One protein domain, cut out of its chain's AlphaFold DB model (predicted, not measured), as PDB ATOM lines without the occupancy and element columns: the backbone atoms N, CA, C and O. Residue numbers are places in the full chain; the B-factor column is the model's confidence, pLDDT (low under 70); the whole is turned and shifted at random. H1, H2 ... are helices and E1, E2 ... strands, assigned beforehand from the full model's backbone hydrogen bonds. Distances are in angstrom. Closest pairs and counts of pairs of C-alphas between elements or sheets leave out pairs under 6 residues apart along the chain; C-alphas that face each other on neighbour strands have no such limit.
ATOM      1  N   ILE A 208     285.716 216.941 166.565       33.56
ATOM      2  CA  ILE A 208     284.655 217.379 165.642       33.56
ATOM      3  C   ILE A 208     283.549 218.036 166.479       33.56
ATOM      4  O   ILE A 208     282.945 217.392 167.334       33.56
ATOM      5  N   ALA A 209     283.282 219.322 166.242       31.98
ATOM      6  CA  ALA A 209     282.200 220.054 166.896       31.98
ATOM      7  C   ALA A 209     280.969 220.114 165.979       31.98
ATOM      8  O   ALA A 209     281.069 220.554 164.837       31.98
ATOM      9  N   PHE A 210     279.807 219.708 166.496       35.16
ATOM     10  CA  PHE A 210     278.509 219.821 165.819       35.16
ATOM     11  C   PHE A 210     277.622 220.821 166.563       35.16
ATOM     12  O   PHE A 210     277.395 220.642 167.764       35.16
ATOM     13  N   VAL A 211     277.086 221.812 165.847       32.41
ATOM     14  CA  VAL A 211     276.037 222.731 166.317       32.41
ATOM     15  C   VAL A 211     274.786 222.445 165.489       32.41
ATOM     16  O   VAL A 211     274.872 222.476 164.266       32.41
ATOM     17  N   ASN A 212     273.658 222.142 166.138       35.62
ATOM     18  CA  ASN A 212     272.384 221.869 165.467       35.62
ATOM     19  C   ASN A 212     271.384 222.990 165.809       35.62
ATOM     20  O   ASN A 212     271.262 223.352 166.980       35.62
ATOM     21  N   ASP A 213     270.706 223.550 164.806       34.31
ATOM     22  CA  ASP A 213     269.620 224.529 164.961       34.31
ATOM     23  C   ASP A 213     268.459 224.135 164.039       34.31
ATOM     24  O   ASP A 213     268.642 224.039 162.826       34.31
ATOM     25  N   TYR A 214     267.276 223.896 164.613       36.62
ATOM     26  CA  TYR A 214     266.095 223.407 163.889       36.62
ATOM     27  C   TYR A 214     265.305 224.510 163.187       36.62
ATOM     28  O   TYR A 214     264.526 224.218 162.288       36.62
ATOM     29  N   GLN A 215     265.496 225.784 163.544       31.92
ATOM     30  CA  GLN A 215     264.690 226.845 162.929       31.92
ATOM     31  C   GLN A 215     265.225 227.324 161.579       31.92
ATOM     32  O   GLN A 215     264.478 227.922 160.806       31.92
ATOM     33  N   TYR A 216     266.494 227.054 161.264       36.06
ATOM     34  CA  TYR A 216     267.103 227.497 160.016       36.06
ATOM     35  C   TYR A 216     268.197 226.506 159.603       36.06
ATOM     36  O   TYR A 216     269.248 226.464 160.233       36.06
ATOM     37  N   GLY A 217     267.956 225.694 158.568       29.11
ATOM     38  CA  GLY A 217     268.875 224.640 158.112       29.11
ATOM     39  C   GLY A 217     270.286 225.146 157.776       29.11
ATOM     40  O   GLY A 217     270.567 225.533 156.637       29.11
ATOM     41  N   TYR A 218     271.189 225.127 158.759       36.72
ATOM     42  CA  TYR A 218     272.570 225.586 158.626       36.72
ATOM     43  C   TYR A 218     273.562 224.575 159.205       36.72
ATOM     44  O   TYR A 218     273.343 223.979 160.254       36.72
ATOM     45  N   CYS A 219     274.694 224.431 158.513       32.97
ATOM     46  CA  CYS A 219     275.833 223.615 158.921       32.97
ATOM     47  C   CYS A 219     276.980 224.518 159.396       32.97
ATOM     48  O   CYS A 219     277.301 225.511 158.737       32.97
ATOM     49  N   VAL A 220     277.611 224.165 160.520       34.72
ATOM     50  CA  VAL A 220     278.821 224.820 161.038       34.72
ATOM     51  C   VAL A 220     280.000 223.868 160.851       34.72
ATOM     52  O   VAL A 220     279.989 222.766 161.391       34.72
ATOM     53  N   ILE A 221     281.025 224.295 160.105       37.00
ATOM     54  CA  ILE A 221     282.238 223.502 159.848       37.00
ATOM     55  C   ILE A 221     283.436 224.194 160.505       37.00
ATOM     56  O   ILE A 221     283.798 225.314 160.136       37.00
ATOM     57  N   ALA A 262     285.159 228.751 144.893       51.91
ATOM     58  CA  ALA A 262     283.841 228.133 145.072       51.91
ATOM     59  C   ALA A 262     282.817 229.162 145.573       51.91
ATOM     60  O   ALA A 262     281.712 229.279 145.044       51.91
ATOM     61  N   ARG A 263     283.234 229.991 146.537       50.41
ATOM     62  CA  ARG A 263     282.434 231.103 147.053       50.41
ATOM     63  C   ARG A 263     282.076 232.105 145.958       50.41
ATOM     64  O   ARG A 263     280.902 232.416 145.787       50.41
ATOM     65  N   LYS A 264     283.063 232.556 145.179       56.66
ATOM     66  CA  LYS A 264     282.845 233.521 144.091       56.66
ATOM     67  C   LYS A 264     281.919 232.961 143.005       56.66
ATOM     68  O   LYS A 264     281.107 233.697 142.459       56.66
ATOM     69  N   TYR A 265     282.001 231.659 142.721       60.91
ATOM     70  CA  TYR A 265     281.084 230.971 141.809       60.91
ATOM     71  C   TYR A 265     279.632 230.998 142.322       60.91
ATOM     72  O   TYR A 265     278.726 231.379 141.582       60.91
ATOM     73  N   LEU A 266     279.413 230.672 143.601       57.69
ATOM     74  CA  LEU A 266     278.079 230.655 144.210       57.69
ATOM     75  C   LEU A 266     277.487 232.064 144.428       57.69
ATOM     76  O   LEU A 266     276.286 232.263 144.233       57.69
ATOM     77  N   GLU A 267     278.317 233.050 144.786       60.50
ATOM     78  CA  GLU A 267     277.929 234.467 144.886       60.50
ATOM     79  C   GLU A 267     277.545 235.034 143.508       60.50
ATOM     80  O   GLU A 267     276.491 235.658 143.375       60.50
ATOM     81  N   ASN A 268     278.321 234.739 142.455       65.38
ATOM     82  CA  ASN A 268     278.035 235.181 141.083       65.38
ATOM     83  C   ASN A 268     276.734 234.598 140.509       65.38
ATOM     84  O   ASN A 268     276.134 235.196 139.618       65.38
ATOM     85  N   LYS A 269     276.279 233.443 141.006       71.00
ATOM     86  CA  LYS A 269     274.983 232.857 140.629       71.00
ATOM     87  C   LYS A 269     273.795 233.502 141.360       71.00
ATOM     88  O   LYS A 269     272.665 233.092 141.120       71.00
ATOM     89  N   GLY A 270     274.026 234.490 142.233       47.22
ATOM     90  CA  GLY A 270     272.977 235.252 142.921       47.22
ATOM     91  C   GLY A 270     272.188 234.458 143.969       47.22
ATOM     92  O   GLY A 270     271.134 234.908 144.407       47.22
ATOM     93  N   LYS A 271     272.669 233.271 144.365       53.97
ATOM     94  CA  LYS A 271     271.911 232.299 145.179       53.97
ATOM     95  C   LYS A 271     272.446 232.097 146.600       53.97
ATOM     96  O   LYS A 271     271.902 231.295 147.356       53.97
ATOM     97  N   LEU A 272     273.473 232.845 147.007       45.06
ATOM     98  CA  LEU A 272     273.993 232.813 148.377       45.06
ATOM     99  C   LEU A 272     273.369 233.945 149.216       45.06
ATOM    100  O   LEU A 272     274.001 234.962 149.469       45.06
ATOM    101  N   GLN A 273     272.108 233.787 149.638       42.91
ATOM    102  CA  GLN A 273     271.466 234.736 150.573       42.91
ATOM    103  C   GLN A 273     271.821 234.471 152.046       42.91
ATOM    104  O   GLN A 273     271.633 235.332 152.902       42.91
ATOM    105  N   SER A 274     272.389 233.304 152.353       42.25
ATOM    106  CA  SER A 274     272.838 232.932 153.693       42.25
ATOM    107  C   SER A 274     274.355 232.769 153.713       42.25
ATOM    108  O   SER A 274     274.884 231.923 152.987       42.25
ATOM    109  N   LYS A 275     275.048 233.542 154.559       40.75
ATOM    110  CA  LYS A 275     276.465 233.327 154.887       40.75
ATOM    111  C   LYS A 275     276.616 231.946 155.533       40.75
ATOM    112  O   LYS A 275     276.428 231.790 156.733       40.75
ATOM    113  N   LEU A 276     276.929 230.940 154.724       35.25
ATOM    114  CA  LEU A 276     277.401 229.649 155.198       35.25
ATOM    115  C   LEU A 276     278.784 229.882 155.823       35.25
ATOM    116  O   LEU A 276     279.708 230.292 155.121       35.25
ATOM    117  N   ILE A 277     278.933 229.664 157.131       43.56
ATOM    118  CA  ILE A 277     280.246 229.710 157.788       43.56
ATOM    119  C   ILE A 277     280.935 228.359 157.529       43.56
ATOM    120  O   ILE A 277     280.969 227.479 158.389       43.56
ATOM    121  N   VAL A 278     281.451 228.179 156.308       37.91
ATOM    122  CA  VAL A 278     282.461 227.148 156.006       37.91
ATOM    123  C   VAL A 278     283.812 227.747 156.310       37.91
ATOM    124  O   VAL A 278     284.424 228.356 155.439       37.91
ATOM    125  N   GLY A 279     284.257 227.600 157.555       40.03
ATOM    126  CA  GLY A 279     285.483 228.237 157.992       40.03
ATOM    127  C   GLY A 279     285.357 229.758 157.959       40.03
ATOM    128  O   GLY A 279     284.814 230.396 157.059       40.03
ATOM    129  N   ILE A 280     285.886 230.394 158.980       40.31
ATOM    130  CA  ILE A 280     286.175 231.811 158.876       40.31
ATOM    131  C   ILE A 280     287.412 231.896 157.962       40.31
ATOM    132  O   ILE A 280     288.536 231.963 158.443       40.31
ATOM    133  N   GLU A 281     287.227 231.781 156.642       36.06
ATOM    134  CA  GLU A 281     288.256 232.147 155.665       36.06
ATOM    135  C   GLU A 281     288.332 233.678 155.728       36.06
ATOM    136  O   GLU A 281     287.507 234.391 155.150       36.06
ATOM    137  N   HIS A 291     290.583 232.270 167.523       88.38
ATOM    138  CA  HIS A 291     291.326 231.441 168.476       88.38
ATOM    139  C   HIS A 291     292.693 231.098 167.881       88.38
ATOM    140  O   HIS A 291     292.775 230.697 166.723       88.38
ATOM    141  N   SER A 292     293.759 231.245 168.667       88.75
ATOM    142  CA  SER A 292     295.132 230.927 168.241       88.75
ATOM    143  C   SER A 292     295.446 229.423 168.262       88.75
ATOM    144  O   SER A 292     296.490 228.999 167.759       88.75
ATOM    145  N   SER A 293     294.547 228.612 168.826       90.00
ATOM    146  CA  SER A 293     294.640 227.153 168.912       90.00
ATOM    147  C   SER A 293     293.332 226.466 168.517       90.00
ATOM    148  O   SER A 293     292.315 227.121 168.272       90.00
ATOM    149  N   GLY A 294     293.372 225.132 168.420       90.44
ATOM    150  CA  GLY A 294     292.225 224.325 168.019       90.44
ATOM    151  C   GLY A 294     291.021 224.551 168.933       90.44
ATOM    152  O   GLY A 294     291.147 224.548 170.157       90.44
ATOM    153  N   ILE A 295     289.848 224.750 168.331       94.00
ATOM    154  CA  ILE A 295     288.584 224.870 169.061       94.00
ATOM    155  C   ILE A 295     288.193 223.480 169.572       94.00
ATOM    156  O   ILE A 295     288.108 222.539 168.784       94.00
ATOM    157  N   LYS A 296     287.959 223.357 170.880       93.44
ATOM    158  CA  LYS A 296     287.547 222.103 171.528       93.44
ATOM    159  C   LYS A 296     286.031 221.972 171.584       93.44
ATOM    160  O   LYS A 296     285.497 220.905 171.315       93.44
ATOM    161  N   SER A 297     285.329 223.065 171.890       94.44
ATOM    162  CA  SER A 297     283.872 223.052 172.012       94.44
ATOM    163  C   SER A 297     283.243 224.384 171.609       94.44
ATOM    164  O   SER A 297     283.875 225.443 171.681       94.44
ATOM    165  N   ILE A 298     281.994 224.312 171.152       95.62
ATOM    166  CA  ILE A 298     281.163 225.438 170.728       95.62
ATOM    167  C   ILE A 298     279.763 225.204 171.291       95.62
ATOM    168  O   ILE A 298     279.238 224.098 171.177       95.62
ATOM    169  N   VAL A 299     279.147 226.246 171.844       95.62
ATOM    170  CA  VAL A 299     277.764 226.208 172.331       95.62
ATOM    171  C   VAL A 299     277.000 227.421 171.827       95.62
ATOM    172  O   VAL A 299     277.524 228.536 171.806       95.62
ATOM    173  N   ARG A 300     275.744 227.238 171.424       94.75
ATOM    174  CA  ARG A 300     274.858 228.370 171.149       94.75
ATOM    175  C   ARG A 300     274.447 228.995 172.480       94.75
ATOM    176  O   ARG A 300     273.932 228.298 173.341       94.75
ATOM    177  N   ILE A 301     274.665 230.299 172.632       94.94
ATOM    178  CA  ILE A 301     274.273 231.038 173.840       94.94
ATOM    179  C   ILE A 301     272.841 231.551 173.689       94.94
ATOM    180  O   ILE A 301     272.028 231.438 174.596       94.94
ATOM    181  N   ASN A 302     272.522 232.127 172.529       94.38
ATOM    182  CA  ASN A 302     271.181 232.599 172.199       94.38
ATOM    183  C   ASN A 302     271.009 232.716 170.673       94.38
ATOM    184  O   ASN A 302     271.864 232.297 169.888       94.38
ATOM    185  N   ASN A 303     269.910 233.330 170.232       93.75
ATOM    186  CA  ASN A 303     269.594 233.521 168.813       93.75
ATOM    187  C   ASN A 303     270.551 234.438 168.052       93.75
ATOM    188  O   ASN A 303     270.411 234.544 166.840       93.75
ATOM    189  N   ASN A 304     271.492 235.104 168.717       94.44
ATOM    190  CA  ASN A 304     272.467 235.999 168.098       94.44
ATOM    191  C   ASN A 304     273.912 235.674 168.500       94.44
ATOM    192  O   ASN A 304     274.825 236.154 167.833       94.44
ATOM    193  N   CYS A 305     274.133 234.840 169.522       95.44
ATOM    194  CA  CYS A 305     275.456 234.589 170.083       95.44
ATOM    195  C   CYS A 305     275.806 233.099 170.190       95.44
ATOM    196  O   CYS A 305     274.954 232.275 170.527       95.44
ATOM    197  N   PHE A 306     277.083 232.770 170.004       96.00
ATOM    198  CA  PHE A 306     277.659 231.482 170.404       96.00
ATOM    199  C   PHE A 306     278.910 231.689 171.256       96.00
ATOM    200  O   PHE A 306     279.608 232.694 171.124       96.00
ATOM    201  N   GLY A 307     279.182 230.736 172.136       96.12
ATOM    202  CA  GLY A 307     280.424 230.616 172.880       96.12
ATOM    203  C   GLY A 307     281.327 229.583 172.217       96.12
ATOM    204  O   GLY A 307     280.845 228.592 171.670       96.12
ATOM    205  N   SER A 308     282.634 229.790 172.268       96.00
ATOM    206  CA  SER A 308     283.611 228.776 171.880       96.00
ATOM    207  C   SER A 308     284.797 228.764 172.827       96.00
ATOM    208  O   SER A 308     285.216 229.810 173.320       96.00
ATOM    209  N   VAL A 309     285.353 227.577 173.050       94.50
ATOM    210  CA  VAL A 309     286.547 227.364 173.869       94.50
ATOM    211  C   VAL A 309     287.622 226.654 173.058       94.50
ATOM    212  O   VAL A 309     287.328 225.736 172.286       94.50
ATOM    213  N   CYS A 310     288.868 227.097 173.200       92.88
ATOM    214  CA  CYS A 310     290.020 226.506 172.524       92.88
ATOM    215  C   CYS A 310     290.897 225.674 173.466       92.88
ATOM    216  O   CYS A 310     290.718 225.674 174.678       92.88
ATOM    217  N   GLU A 311     291.894 225.002 172.900       89.31
ATOM    218  CA  GLU A 311     292.870 224.169 173.612       89.31
ATOM    219  C   GLU A 311     293.711 224.921 174.656       89.31
ATOM    220  O   GLU A 311     294.286 224.320 175.554       89.31
ATOM    221  N   HIS A 312     293.790 226.249 174.559       87.31
ATOM    222  CA  HIS A 312     294.448 227.074 175.576       87.31
ATOM    223  C   HIS A 312     293.478 227.589 176.642       87.31
ATOM    224  O   HIS A 312     293.864 228.408 177.475       87.31
ATOM    225  N   GLY A 313     292.226 227.132 176.604       86.06
ATOM    226  CA  GLY A 313     291.189 227.513 177.546       86.06
ATOM    227  C   GLY A 313     290.665 228.932 177.367       86.06
ATOM    228  O   GLY A 313     289.921 229.419 178.209       86.06
ATOM    229  N   LEU A 314     291.015 229.627 176.281       91.44
ATOM    230  CA  LEU A 314     290.384 230.909 175.991       91.44
ATOM    231  C   LEU A 314     288.935 230.656 175.599       91.44
ATOM    232  O   LEU A 314     288.660 229.904 174.662       91.44
ATOM    233  N   VAL A 315     288.022 231.311 176.306       94.12
ATOM    234  CA  VAL A 315     286.591 231.257 176.026       94.12
ATOM    235  C   VAL A 315     286.194 232.569 175.367       94.12
ATOM    236  O   VAL A 315     286.447 233.649 175.903       94.12
ATOM    237  N   LYS A 316     285.601 232.494 174.179       95.31
ATOM    238  CA  LYS A 316     285.167 233.660 173.403       95.31
ATOM    239  C   LYS A 316     283.674 233.588 173.128       95.31
ATOM    240  O   LYS A 316     283.144 232.507 172.875       95.31
ATOM    241  N   VAL A 317     283.019 234.743 173.146       96.12
ATOM    242  CA  VAL A 317     281.615 234.918 172.761       96.12
ATOM    243  C   VAL A 317     281.563 235.711 171.465       96.12
ATOM    244  O   VAL A 317     282.276 236.702 171.300       96.12
ATOM    245  N   TRP A 318     280.711 235.281 170.545       96.38
ATOM    246  CA  TRP A 318     280.664 235.776 169.175       96.38
ATOM    247  C   TRP A 318     279.239 236.099 168.784       96.38
ATOM    248  O   TRP A 318     278.334 235.336 169.115       96.38
ATOM    249  N   ASN A 319     279.049 237.163 168.012       95.00
ATOM    250  CA  ASN A 319     277.816 237.392 167.283       95.00
ATOM    251  C   ASN A 319     277.847 236.521 166.028       95.00
ATOM    252  O   ASN A 319     278.690 236.725 165.156       95.00
ATOM    253  N   TRP A 320     276.947 235.548 165.907       90.69
ATOM    254  CA  TRP A 320     277.005 234.621 164.773       90.69
ATOM    255  C   TRP A 320     276.579 235.269 163.451       90.69
ATOM    256  O   TRP A 320     277.054 234.856 162.396       90.69
ATOM    257  N   LYS A 321     275.719 236.299 163.492       90.69
ATOM    258  CA  LYS A 321     275.230 236.997 162.291       90.69
ATOM    259  C   LYS A 321     276.300 237.903 161.692       90.69
ATOM    260  O   LYS A 321     276.511 237.883 160.477       90.69
ATOM    261  N   SER A 322     276.966 238.708 162.524       93.38
ATOM    262  CA  SER A 322     278.051 239.584 162.059       93.38
ATOM    263  C   SER A 322     279.391 238.852 161.950       93.38
ATOM    264  O   SER A 322     280.238 239.239 161.147       93.38
ATOM    265  N   GLY A 323     279.573 237.764 162.703       90.06
ATOM    266  CA  GLY A 323     280.857 237.089 162.882       90.06
ATOM    267  C   GLY A 323     281.811 237.864 163.797       90.06
ATOM    268  O   GLY A 323     282.988 237.520 163.890       90.06
ATOM    269  N   GLU A 324     281.349 238.936 164.440       92.50
ATOM    270  CA  GLU A 324     282.179 239.743 165.329       92.50
ATOM    271  C   GLU A 324     282.384 239.028 166.663       92.50
ATOM    272  O   GLU A 324     281.449 238.486 167.258       92.50
ATOM    273  N   MET A 325     283.624 239.041 167.145       94.75
ATOM    274  CA  MET A 325     283.927 238.643 168.513       94.75
ATOM    275  C   MET A 325     283.341 239.701 169.447       94.75
ATOM    276  O   MET A 325     283.765 240.854 169.412       94.75
ATOM    277  N   LEU A 326     282.372 239.303 170.264       94.38
ATOM    278  CA  LEU A 326     281.746 240.181 171.247       94.38
ATOM    279  C   LEU A 326     282.603 240.281 172.503       94.38
ATOM    280  O   LEU A 326     282.762 241.367 173.045       94.38
ATOM    281  N   GLN A 327     283.161 239.153 172.949       93.94
ATOM    282  CA  GLN A 327     283.893 239.093 174.206       93.94
ATOM    283  C   GLN A 327     284.975 238.014 174.187       93.94
ATOM    284  O   GLN A 327     284.799 236.942 173.607       93.94
ATOM    285  N   THR A 328     286.071 238.276 174.898       93.81
ATOM    286  CA  THR A 328     286.990 237.242 175.393       93.81
ATOM    287  C   THR A 328     286.862 237.179 176.911       93.81
ATOM    288  O   THR A 328     287.030 238.193 177.586       93.81
ATOM    289  N   MET A 329     286.543 236.004 177.444       91.25
ATOM    290  CA  MET A 329     286.509 235.773 178.883       91.25
ATOM    291  C   MET A 329     287.954 235.597 179.342       91.25
ATOM    292  O   MET A 329     288.636 234.661 178.918       91.25
ATOM    293  N   GLN A 330     288.437 236.532 180.151       83.12
ATOM    294  CA  GLN A 330     289.777 236.475 180.719       83.12
ATOM    295  C   GLN A 330     289.694 235.995 182.165       83.12
ATOM    296  O   GLN A 330     288.775 236.354 182.899       83.12
ATOM    297  N   ILE A 331     290.654 235.157 182.544       84.62
ATOM    298  CA  ILE A 331     290.937 234.809 183.935       84.62
ATOM    299  C   ILE A 331     292.277 235.458 184.271       84.62
ATOM    300  O   ILE A 331     293.191 235.425 183.438       84.62
ATOM    301  N   ASP A 332     292.382 236.038 185.464       82.69
ATOM    302  CA  ASP A 332     293.607 236.678 185.928       82.69
ATOM    303  C   ASP A 332     294.785 235.684 185.931       82.69
ATOM    304  O   ASP A 332     294.648 234.479 186.160       82.69
ATOM    305  N   GLU A 333     295.979 236.174 185.580       59.94
ATOM    306  CA  GLU A 333     297.067 235.317 185.095       59.94
ATOM    307  C   GLU A 333     297.672 234.352 186.119       59.94
ATOM    308  O   GLU A 333     298.373 233.423 185.711       59.94
ATOM    309  N   ASN A 334     297.407 234.562 187.408       61.88
ATOM    310  CA  ASN A 334     298.023 233.832 188.515       61.88
ATOM    311  C   ASN A 334     297.098 232.780 189.149       61.88
ATOM    312  O   ASN A 334     297.467 232.160 190.146       61.88
ATOM    313  N   ASP A 335     295.908 232.575 188.584       75.31
ATOM    314  CA  ASP A 335     294.889 231.734 189.198       75.31
ATOM    315  C   ASP A 335     294.992 230.270 188.755       75.31
ATOM    316  O   ASP A 335     295.123 229.958 187.569       75.31
ATOM    317  N   GLU A 336     294.800 229.344 189.698       87.62
ATOM    318  CA  GLU A 336     294.597 227.908 189.432       87.62
ATOM    319  C   GLU A 336     293.508 227.651 188.373       87.62
ATOM    320  O   GLU A 336     293.536 226.659 187.642       87.62
ATOM    321  N   ALA A 337     292.549 228.571 188.249       87.25
ATOM    322  CA  ALA A 337     291.520 228.546 187.221       87.25
ATOM    323  C   ALA A 337     292.098 228.608 185.791       87.25
ATOM    324  O   ALA A 337     291.550 227.974 184.890       87.25
ATOM    325  N   LYS A 338     293.239 229.278 185.572       87.38
ATOM    326  CA  LYS A 338     293.941 229.313 184.276       87.38
ATOM    327  C   LYS A 338     294.550 227.959 183.916       87.38
ATOM    328  O   LYS A 338     294.595 227.606 182.739       87.38
ATOM    329  N   GLN A 339     295.005 227.190 184.906       89.38
ATOM    330  CA  GLN A 339     295.453 225.816 184.674       89.38
ATOM    331  C   GLN A 339     294.267 224.926 184.305       89.38
ATOM    332  O   GLN A 339     294.324 224.239 183.290       89.38
ATOM    333  N   MET A 340     293.166 225.031 185.052       89.12
ATOM    334  CA  MET A 340     291.953 224.261 184.775       89.12
ATOM    335  C   MET A 340     291.341 224.598 183.406       89.12
ATOM    336  O   MET A 340     290.849 223.714 182.714       89.12
ATOM    337  N   LEU A 341     291.441 225.853 182.957       85.50
ATOM    338  CA  LEU A 341     291.021 226.276 181.620       85.50
ATOM    339  C   LEU A 341     291.728 225.515 180.489       85.50
ATOM    340  O   LEU A 341     291.095 225.185 179.488       85.50
ATOM    341  N   LYS A 342     293.020 225.202 180.637       87.06
ATOM    342  CA  LYS A 342     293.778 224.432 179.630       87.06
ATOM    343  C   LYS A 342     293.280 222.992 179.491       87.06
ATOM    344  O   LYS A 342     293.557 222.342 178.489       87.06
ATOM    345  N   GLU A 343     292.553 222.504 180.490       87.50
ATOM    346  CA  GLU A 343     291.930 221.184 180.498       87.50
ATOM    347  C   GLU A 343     290.478 221.224 180.010       87.50
ATOM    348  O   GLU A 343     289.836 220.178 180.013       87.50
ATOM    349  N   VAL A 344     289.930 222.385 179.624       85.50
ATOM    350  CA  VAL A 344     288.526 222.485 179.205       85.50
ATOM    351  C   VAL A 344     288.316 221.812 177.858       85.50
ATOM    352  O   VAL A 344     288.987 222.116 176.869       85.50
ATOM    353  N   PHE A 345     287.325 220.927 177.812       89.94
ATOM    354  CA  PHE A 345     286.987 220.169 176.612       89.94
ATOM    355  C   PHE A 345     285.496 220.247 176.248       89.94
ATOM    356  O   PHE A 345     285.161 220.027 175.087       89.94
ATOM    357  N   VAL A 346     284.606 220.638 177.173       91.75
ATOM    358  CA  VAL A 346     283.179 220.864 176.875       91.75
ATOM    359  C   VAL A 346     282.727 222.239 177.351       91.75
ATOM    360  O   VAL A 346     283.056 222.682 178.451       91.75
ATOM    361  N   LEU A 347     281.942 222.897 176.499       93.62
ATOM    362  CA  LEU A 347     281.256 224.144 176.781       93.62
ATOM    363  C   LEU A 347     279.748 223.893 176.773       93.62
ATOM    364  O   LEU A 347     279.224 223.335 175.811       93.62
ATOM    365  N   GLN A 348     279.061 224.331 177.820       95.50
ATOM    366  CA  GLN A 348     277.610 224.230 177.949       95.50
ATOM    367  C   GLN A 348     277.052 225.561 178.463       95.50
ATOM    368  O   GLN A 348     277.762 226.321 179.120       95.50
ATOM    369  N   ILE A 349     275.794 225.867 178.156       94.94
ATOM    370  CA  ILE A 349     275.098 227.029 178.710       94.94
ATOM    371  C   ILE A 349     274.016 226.585 179.693       94.94
ATOM    372  O   ILE A 349     273.293 225.628 179.422       94.94
ATOM    373  N   ASN A 350     273.917 227.301 180.811       93.50
ATOM    374  CA  ASN A 350     272.816 227.218 181.759       93.50
ATOM    375  C   ASN A 350     272.340 228.636 182.112       93.50
ATOM    376  O   ASN A 350     272.987 229.332 182.901       93.50
ATOM    377  N   GLY A 351     271.261 229.100 181.477       92.44
ATOM    378  CA  GLY A 351     270.760 230.468 181.631       92.44
ATOM    379  C   GLY A 351     271.813 231.546 181.319       92.44
ATOM    380  O   GLY A 351     272.322 231.661 180.201       92.44
ATOM    381  N   GLU A 352     272.151 232.362 182.318       94.44
ATOM    382  CA  GLU A 352     273.179 233.410 182.205       94.44
ATOM    383  C   GLU A 352     274.620 232.895 182.358       94.44
ATOM    384  O   GLU A 352     275.577 233.665 182.218       94.44
ATOM    385  N   PHE A 353     274.800 231.600 182.628       95.88
ATOM    386  CA  PHE A 353     276.104 231.012 182.893       95.88
ATOM    387  C   PHE A 353     276.614 230.177 181.724       95.88
ATOM    388  O   PHE A 353     275.949 229.272 181.225       95.88
ATOM    389  N   LEU A 354     277.850 230.450 181.327       96.19
ATOM    390  CA  LEU A 354     278.624 229.631 180.413       96.19
ATOM    391  C   LEU A 354     279.521 228.700 181.234       96.19
ATOM    392  O   LEU A 354     280.444 229.162 181.908       96.19
ATOM    393  N   ILE A 355     279.242 227.401 181.190       96.81
ATOM    394  CA  ILE A 355     279.934 226.372 181.964       96.81
ATOM    395  C   ILE A 355     281.025 225.737 181.104       96.81
ATOM    396  O   ILE A 355     280.763 225.199 180.029       96.81
ATOM    397  N   CYS A 356     282.254 225.798 181.597       96.00
ATOM    398  CA  CYS A 356     283.446 225.228 180.989       96.00
ATOM    399  C   CYS A 356     283.869 224.005 181.802       96.00
ATOM    400  O   CYS A 356     284.438 224.143 182.889       96.00
ATOM    401  N   LEU A 357     283.574 222.814 181.285       96.50
ATOM    402  CA  LEU A 357     283.942 221.555 181.919       96.50
ATOM    403  C   LEU A 357     285.406 221.231 181.612       96.50
ATOM    404  O   LEU A 357     285.792 221.112 180.447       96.50
ATOM    405  N   ALA A 358     286.196 221.076 182.669       95.62
ATOM    406  CA  ALA A 358     287.585 220.652 182.631       95.62
ATOM    407  C   ALA A 358     287.719 219.241 183.208       95.62
ATOM    408  O   ALA A 358     286.811 218.742 183.869       95.62
ATOM    409  N   LYS A 359     288.862 218.585 182.991       94.38
ATOM    410  CA  LYS A 359     289.090 217.222 183.504       94.38
ATOM    411  C   LYS A 359     288.940 217.148 185.020       94.38
ATOM    412  O   LYS A 359     288.358 216.204 185.542       94.38
ATOM    413  N   SER A 360     289.443 218.165 185.710       93.75
ATOM    414  CA  SER A 360     289.614 218.154 187.158       93.75
ATOM    415  C   SER A 360     288.607 219.018 187.933       93.75
ATOM    416  O   SER A 360     288.771 219.227 189.142       93.75
ATOM    417  N   GLY A 361     287.571 219.520 187.254       95.38
ATOM    418  CA  GLY A 361     286.590 220.458 187.800       95.38
ATOM    419  C   GLY A 361     285.783 221.164 186.705       95.38
ATOM    420  O   GLY A 361     285.803 220.777 185.540       95.38
ATOM    421  N   PHE A 362     285.087 222.240 187.048       96.06
ATOM    422  CA  PHE A 362     284.487 223.131 186.056       96.06
ATOM    423  C   PHE A 362     284.515 224.588 186.508       96.06
ATOM    424  O   PHE A 362     284.545 224.910 187.698       96.06
ATOM    425  N   LEU A 363     284.528 225.479 185.524       95.31
ATOM    426  CA  LEU A 363     284.376 226.920 185.703       95.31
ATOM    427  C   LEU A 363     283.004 227.295 185.184       95.31
ATOM    428  O   LEU A 363     282.531 226.708 184.210       95.31
ATOM    429  N   TYR A 364     282.387 228.306 185.770       94.69
ATOM    430  CA  TYR A 364     281.266 228.952 185.110       94.69
ATOM    431  C   TYR A 364     281.427 230.458 185.166       94.69
ATOM    432  O   TYR A 364     281.847 231.050 186.165       94.69
ATOM    433  N   PHE A 365     281.116 231.064 184.035       94.81
ATOM    434  CA  PHE A 365     281.198 232.492 183.840       94.81
ATOM    435  C   PHE A 365     279.805 233.037 183.635       94.81
ATOM    436  O   PHE A 365     279.028 232.448 182.887       94.81
ATOM    437  N   ASN A 366     279.508 234.193 184.208       94.88
ATOM    438  CA  ASN A 366     278.336 234.929 183.776       94.88
ATOM    439  C   ASN A 366     278.681 235.608 182.441       94.88
ATOM    440  O   ASN A 366     279.535 236.499 182.372       94.88
ATOM    441  N   TRP A 367     278.070 235.142 181.351       94.12
ATOM    442  CA  TRP A 367     278.418 235.620 180.010       94.12
ATOM    443  C   TRP A 367     277.907 237.041 179.741       94.12
ATOM    444  O   TRP A 367     278.407 237.680 178.816       94.12
ATOM    445  N   LEU A 368     276.979 237.549 180.563       93.12
ATOM    446  CA  LEU A 368     276.493 238.931 180.527       93.12
ATOM    447  C   LEU A 368     277.447 239.892 181.246       93.12
ATOM    448  O   LEU A 368     277.696 240.986 180.749       93.12
ATOM    449  N   THR A 369     277.980 239.503 182.409       93.75
ATOM    450  CA  THR A 369     278.909 240.349 183.188       93.75
ATOM    451  C   THR A 369     280.366 240.176 182.769       93.75
ATOM    452  O   THR A 369     281.213 240.986 183.145       93.75
ATOM    453  N   HIS A 370     280.652 239.120 182.005       91.94
ATOM    454  CA  HIS A 370     281.984 238.721 181.551       91.94
ATOM    455  C   HIS A 370     282.942 238.347 182.685       91.94
ATOM    456  O   HIS A 370     284.160 238.387 182.512       91.94
ATOM    457  N   LYS A 371     282.399 237.980 183.849       91.69
ATOM    458  CA  LYS A 371     283.183 237.610 185.027       91.69
ATOM    459  C   LYS A 371     283.164 236.109 185.246       91.69
ATOM    460  O   LYS A 371     282.145 235.443 185.051       91.69
ATOM    461  N   LEU A 372     284.312 235.587 185.671       93.69
ATOM    462  CA  LEU A 372     284.372 234.279 186.302       93.69
ATOM    463  C   LEU A 372     283.626 234.379 187.631       93.69
ATOM    464  O   LEU A 372     284.013 235.160 188.496       93.69
ATOM    465  N   GLU A 373     282.561 233.603 187.778       94.31
ATOM    466  CA  GLU A 373     281.779 233.599 189.014       94.31
ATOM    467  C   GLU A 373     282.428 232.662 190.027       94.31
ATOM    468  O   GLU A 373     282.665 233.040 191.176       94.31
ATOM    469  N   LYS A 374     282.763 231.436 189.598       94.25
ATOM    470  CA  LYS A 374     283.443 230.479 190.469       94.25
ATOM    471  C   LYS A 374     284.154 229.362 189.722       94.25
ATOM    472  O   LYS A 374     283.795 228.976 188.607       94.25
ATOM    473  N   LYS A 375     285.145 228.811 190.419       94.38
ATOM    474  CA  LYS A 375     285.814 227.542 190.141       94.38
ATOM    475  C   LYS A 375     285.251 226.482 191.086       94.38
ATOM    476  O   LYS A 375     285.218 226.707 192.294       94.38
ATOM    477  N   ILE A 376     284.844 225.339 190.544       95.00
ATOM    478  CA  ILE A 376     284.424 224.170 191.317       95.00
ATOM    479  C   ILE A 376     285.388 223.025 191.003       95.00
ATOM    480  O   ILE A 376     285.479 222.579 189.860       95.00
ATOM    481  N   ASP A 377     286.127 222.566 192.010       95.19
ATOM    482  CA  ASP A 377     287.004 221.399 191.891       95.19
ATOM    483  C   ASP A 377     286.205 220.086 191.914       95.19
ATOM    484  O   ASP A 377     285.105 220.011 192.465       95.19
ATOM    485  N   HIS A 378     286.783 219.026 191.340       92.94
ATOM    486  CA  HIS A 378     286.220 217.681 191.422       92.94
ATOM    487  C   HIS A 378     285.990 217.270 192.893       92.94
ATOM    488  O   HIS A 378     286.893 217.416 193.720       92.94
TER     489      HIS A 378
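What this domain is: This is residues 208 to 221, 262 to 281 and 291 to 378 of the 591 residues of an uncharacterized protein of Tetrahymena thermophila (strain SB210) (UniProt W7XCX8). Two strongly twisted four-stranded sheets, E1 E2 E3 E4 and E5 E6 E7 E8, form a sandwich, two sheets face to face, with the short helix H2 across part of the second sheet. Far from both sheets lies the small helix H1, and residues 265 to 271, of which 265 to 268 belong to H1, stick out; the outline is only just elongated, with spans of 53 by 27 by 21 A. Each sheet is a meander, each strand the antiparallel neighbour of the one before, in the order given. The printed part has 122 residues with two named helices and eight named strands, in the order H1, E1 to E4, H2, E5 to E8; the class is mixed, helices and strands. It is only just compact, close to loose, with a radius of gyration of the C-alphas of 16.0 A.

How they stand to each other: In one sheet, E5, residues 344 to 350, and E6, residues 353 to 358, form a hairpin, with N 355 and O 348 within hydrogen-bond range at 2.8 A. E6 and E7, residues 361 to 366, form the next hairpin, with N 354 and O 365 at 2.8 A. E7 and E8, residues 371 to 377, form another, with N 362 and O 376 at 2.9 A. In the other sheet, E1, residues 295 to 300, pairs with E2, residues 305 to 310, N 307 and O 299 at 2.8 A. E2 pairs with E3, residues 315 to 319, N 308 and O 316 at 2.8 A, and E3 with E4, residues 325 to 329, N 329 and O 315 at 2.8 A. Between the sheets, the closest C-alphas of E1 and E5 are those of Ser 297 and Val 346, 5.4 A apart. H2, residues 336 to 342, is on the sheet E5 E6 E7 E8 at a height of 8.5 A, only just over E7, and runs across the strands at 84 degrees to E7 on the local plane. It only grazes the other sheet, with residues 341 to 342. H1, residues 262 to 268, is on neither sheet. Every O i to N i+4 pair of H1 is within hydrogen-bond range, and 2 of 3 in H2.

Where its parts are: H1 begins at C-alpha 262, (283.841, 228.133, 145.072). E1 begins at C-alpha 295, (288.584, 224.870, 169.061). E8, 18.0 A long, ends at C-alpha 377, (287.004, 221.399, 191.891); E7 is 17.1 A and E2 16.8 A long.

The domain as a whole: The C-alphas of Lys 269 and His 378, the two farthest apart, are 54.2 A apart. Residues 222 to 261 and 282 to 290 are cut out, with C-alpha gaps of 15.6 A and 13.2 A. Of the links printed whole, none is long. The mean pLDDT of the printed part is 78.1; residues 208 to 221, 262 to 268, 270 to 281 and 333 to 334 are under 70.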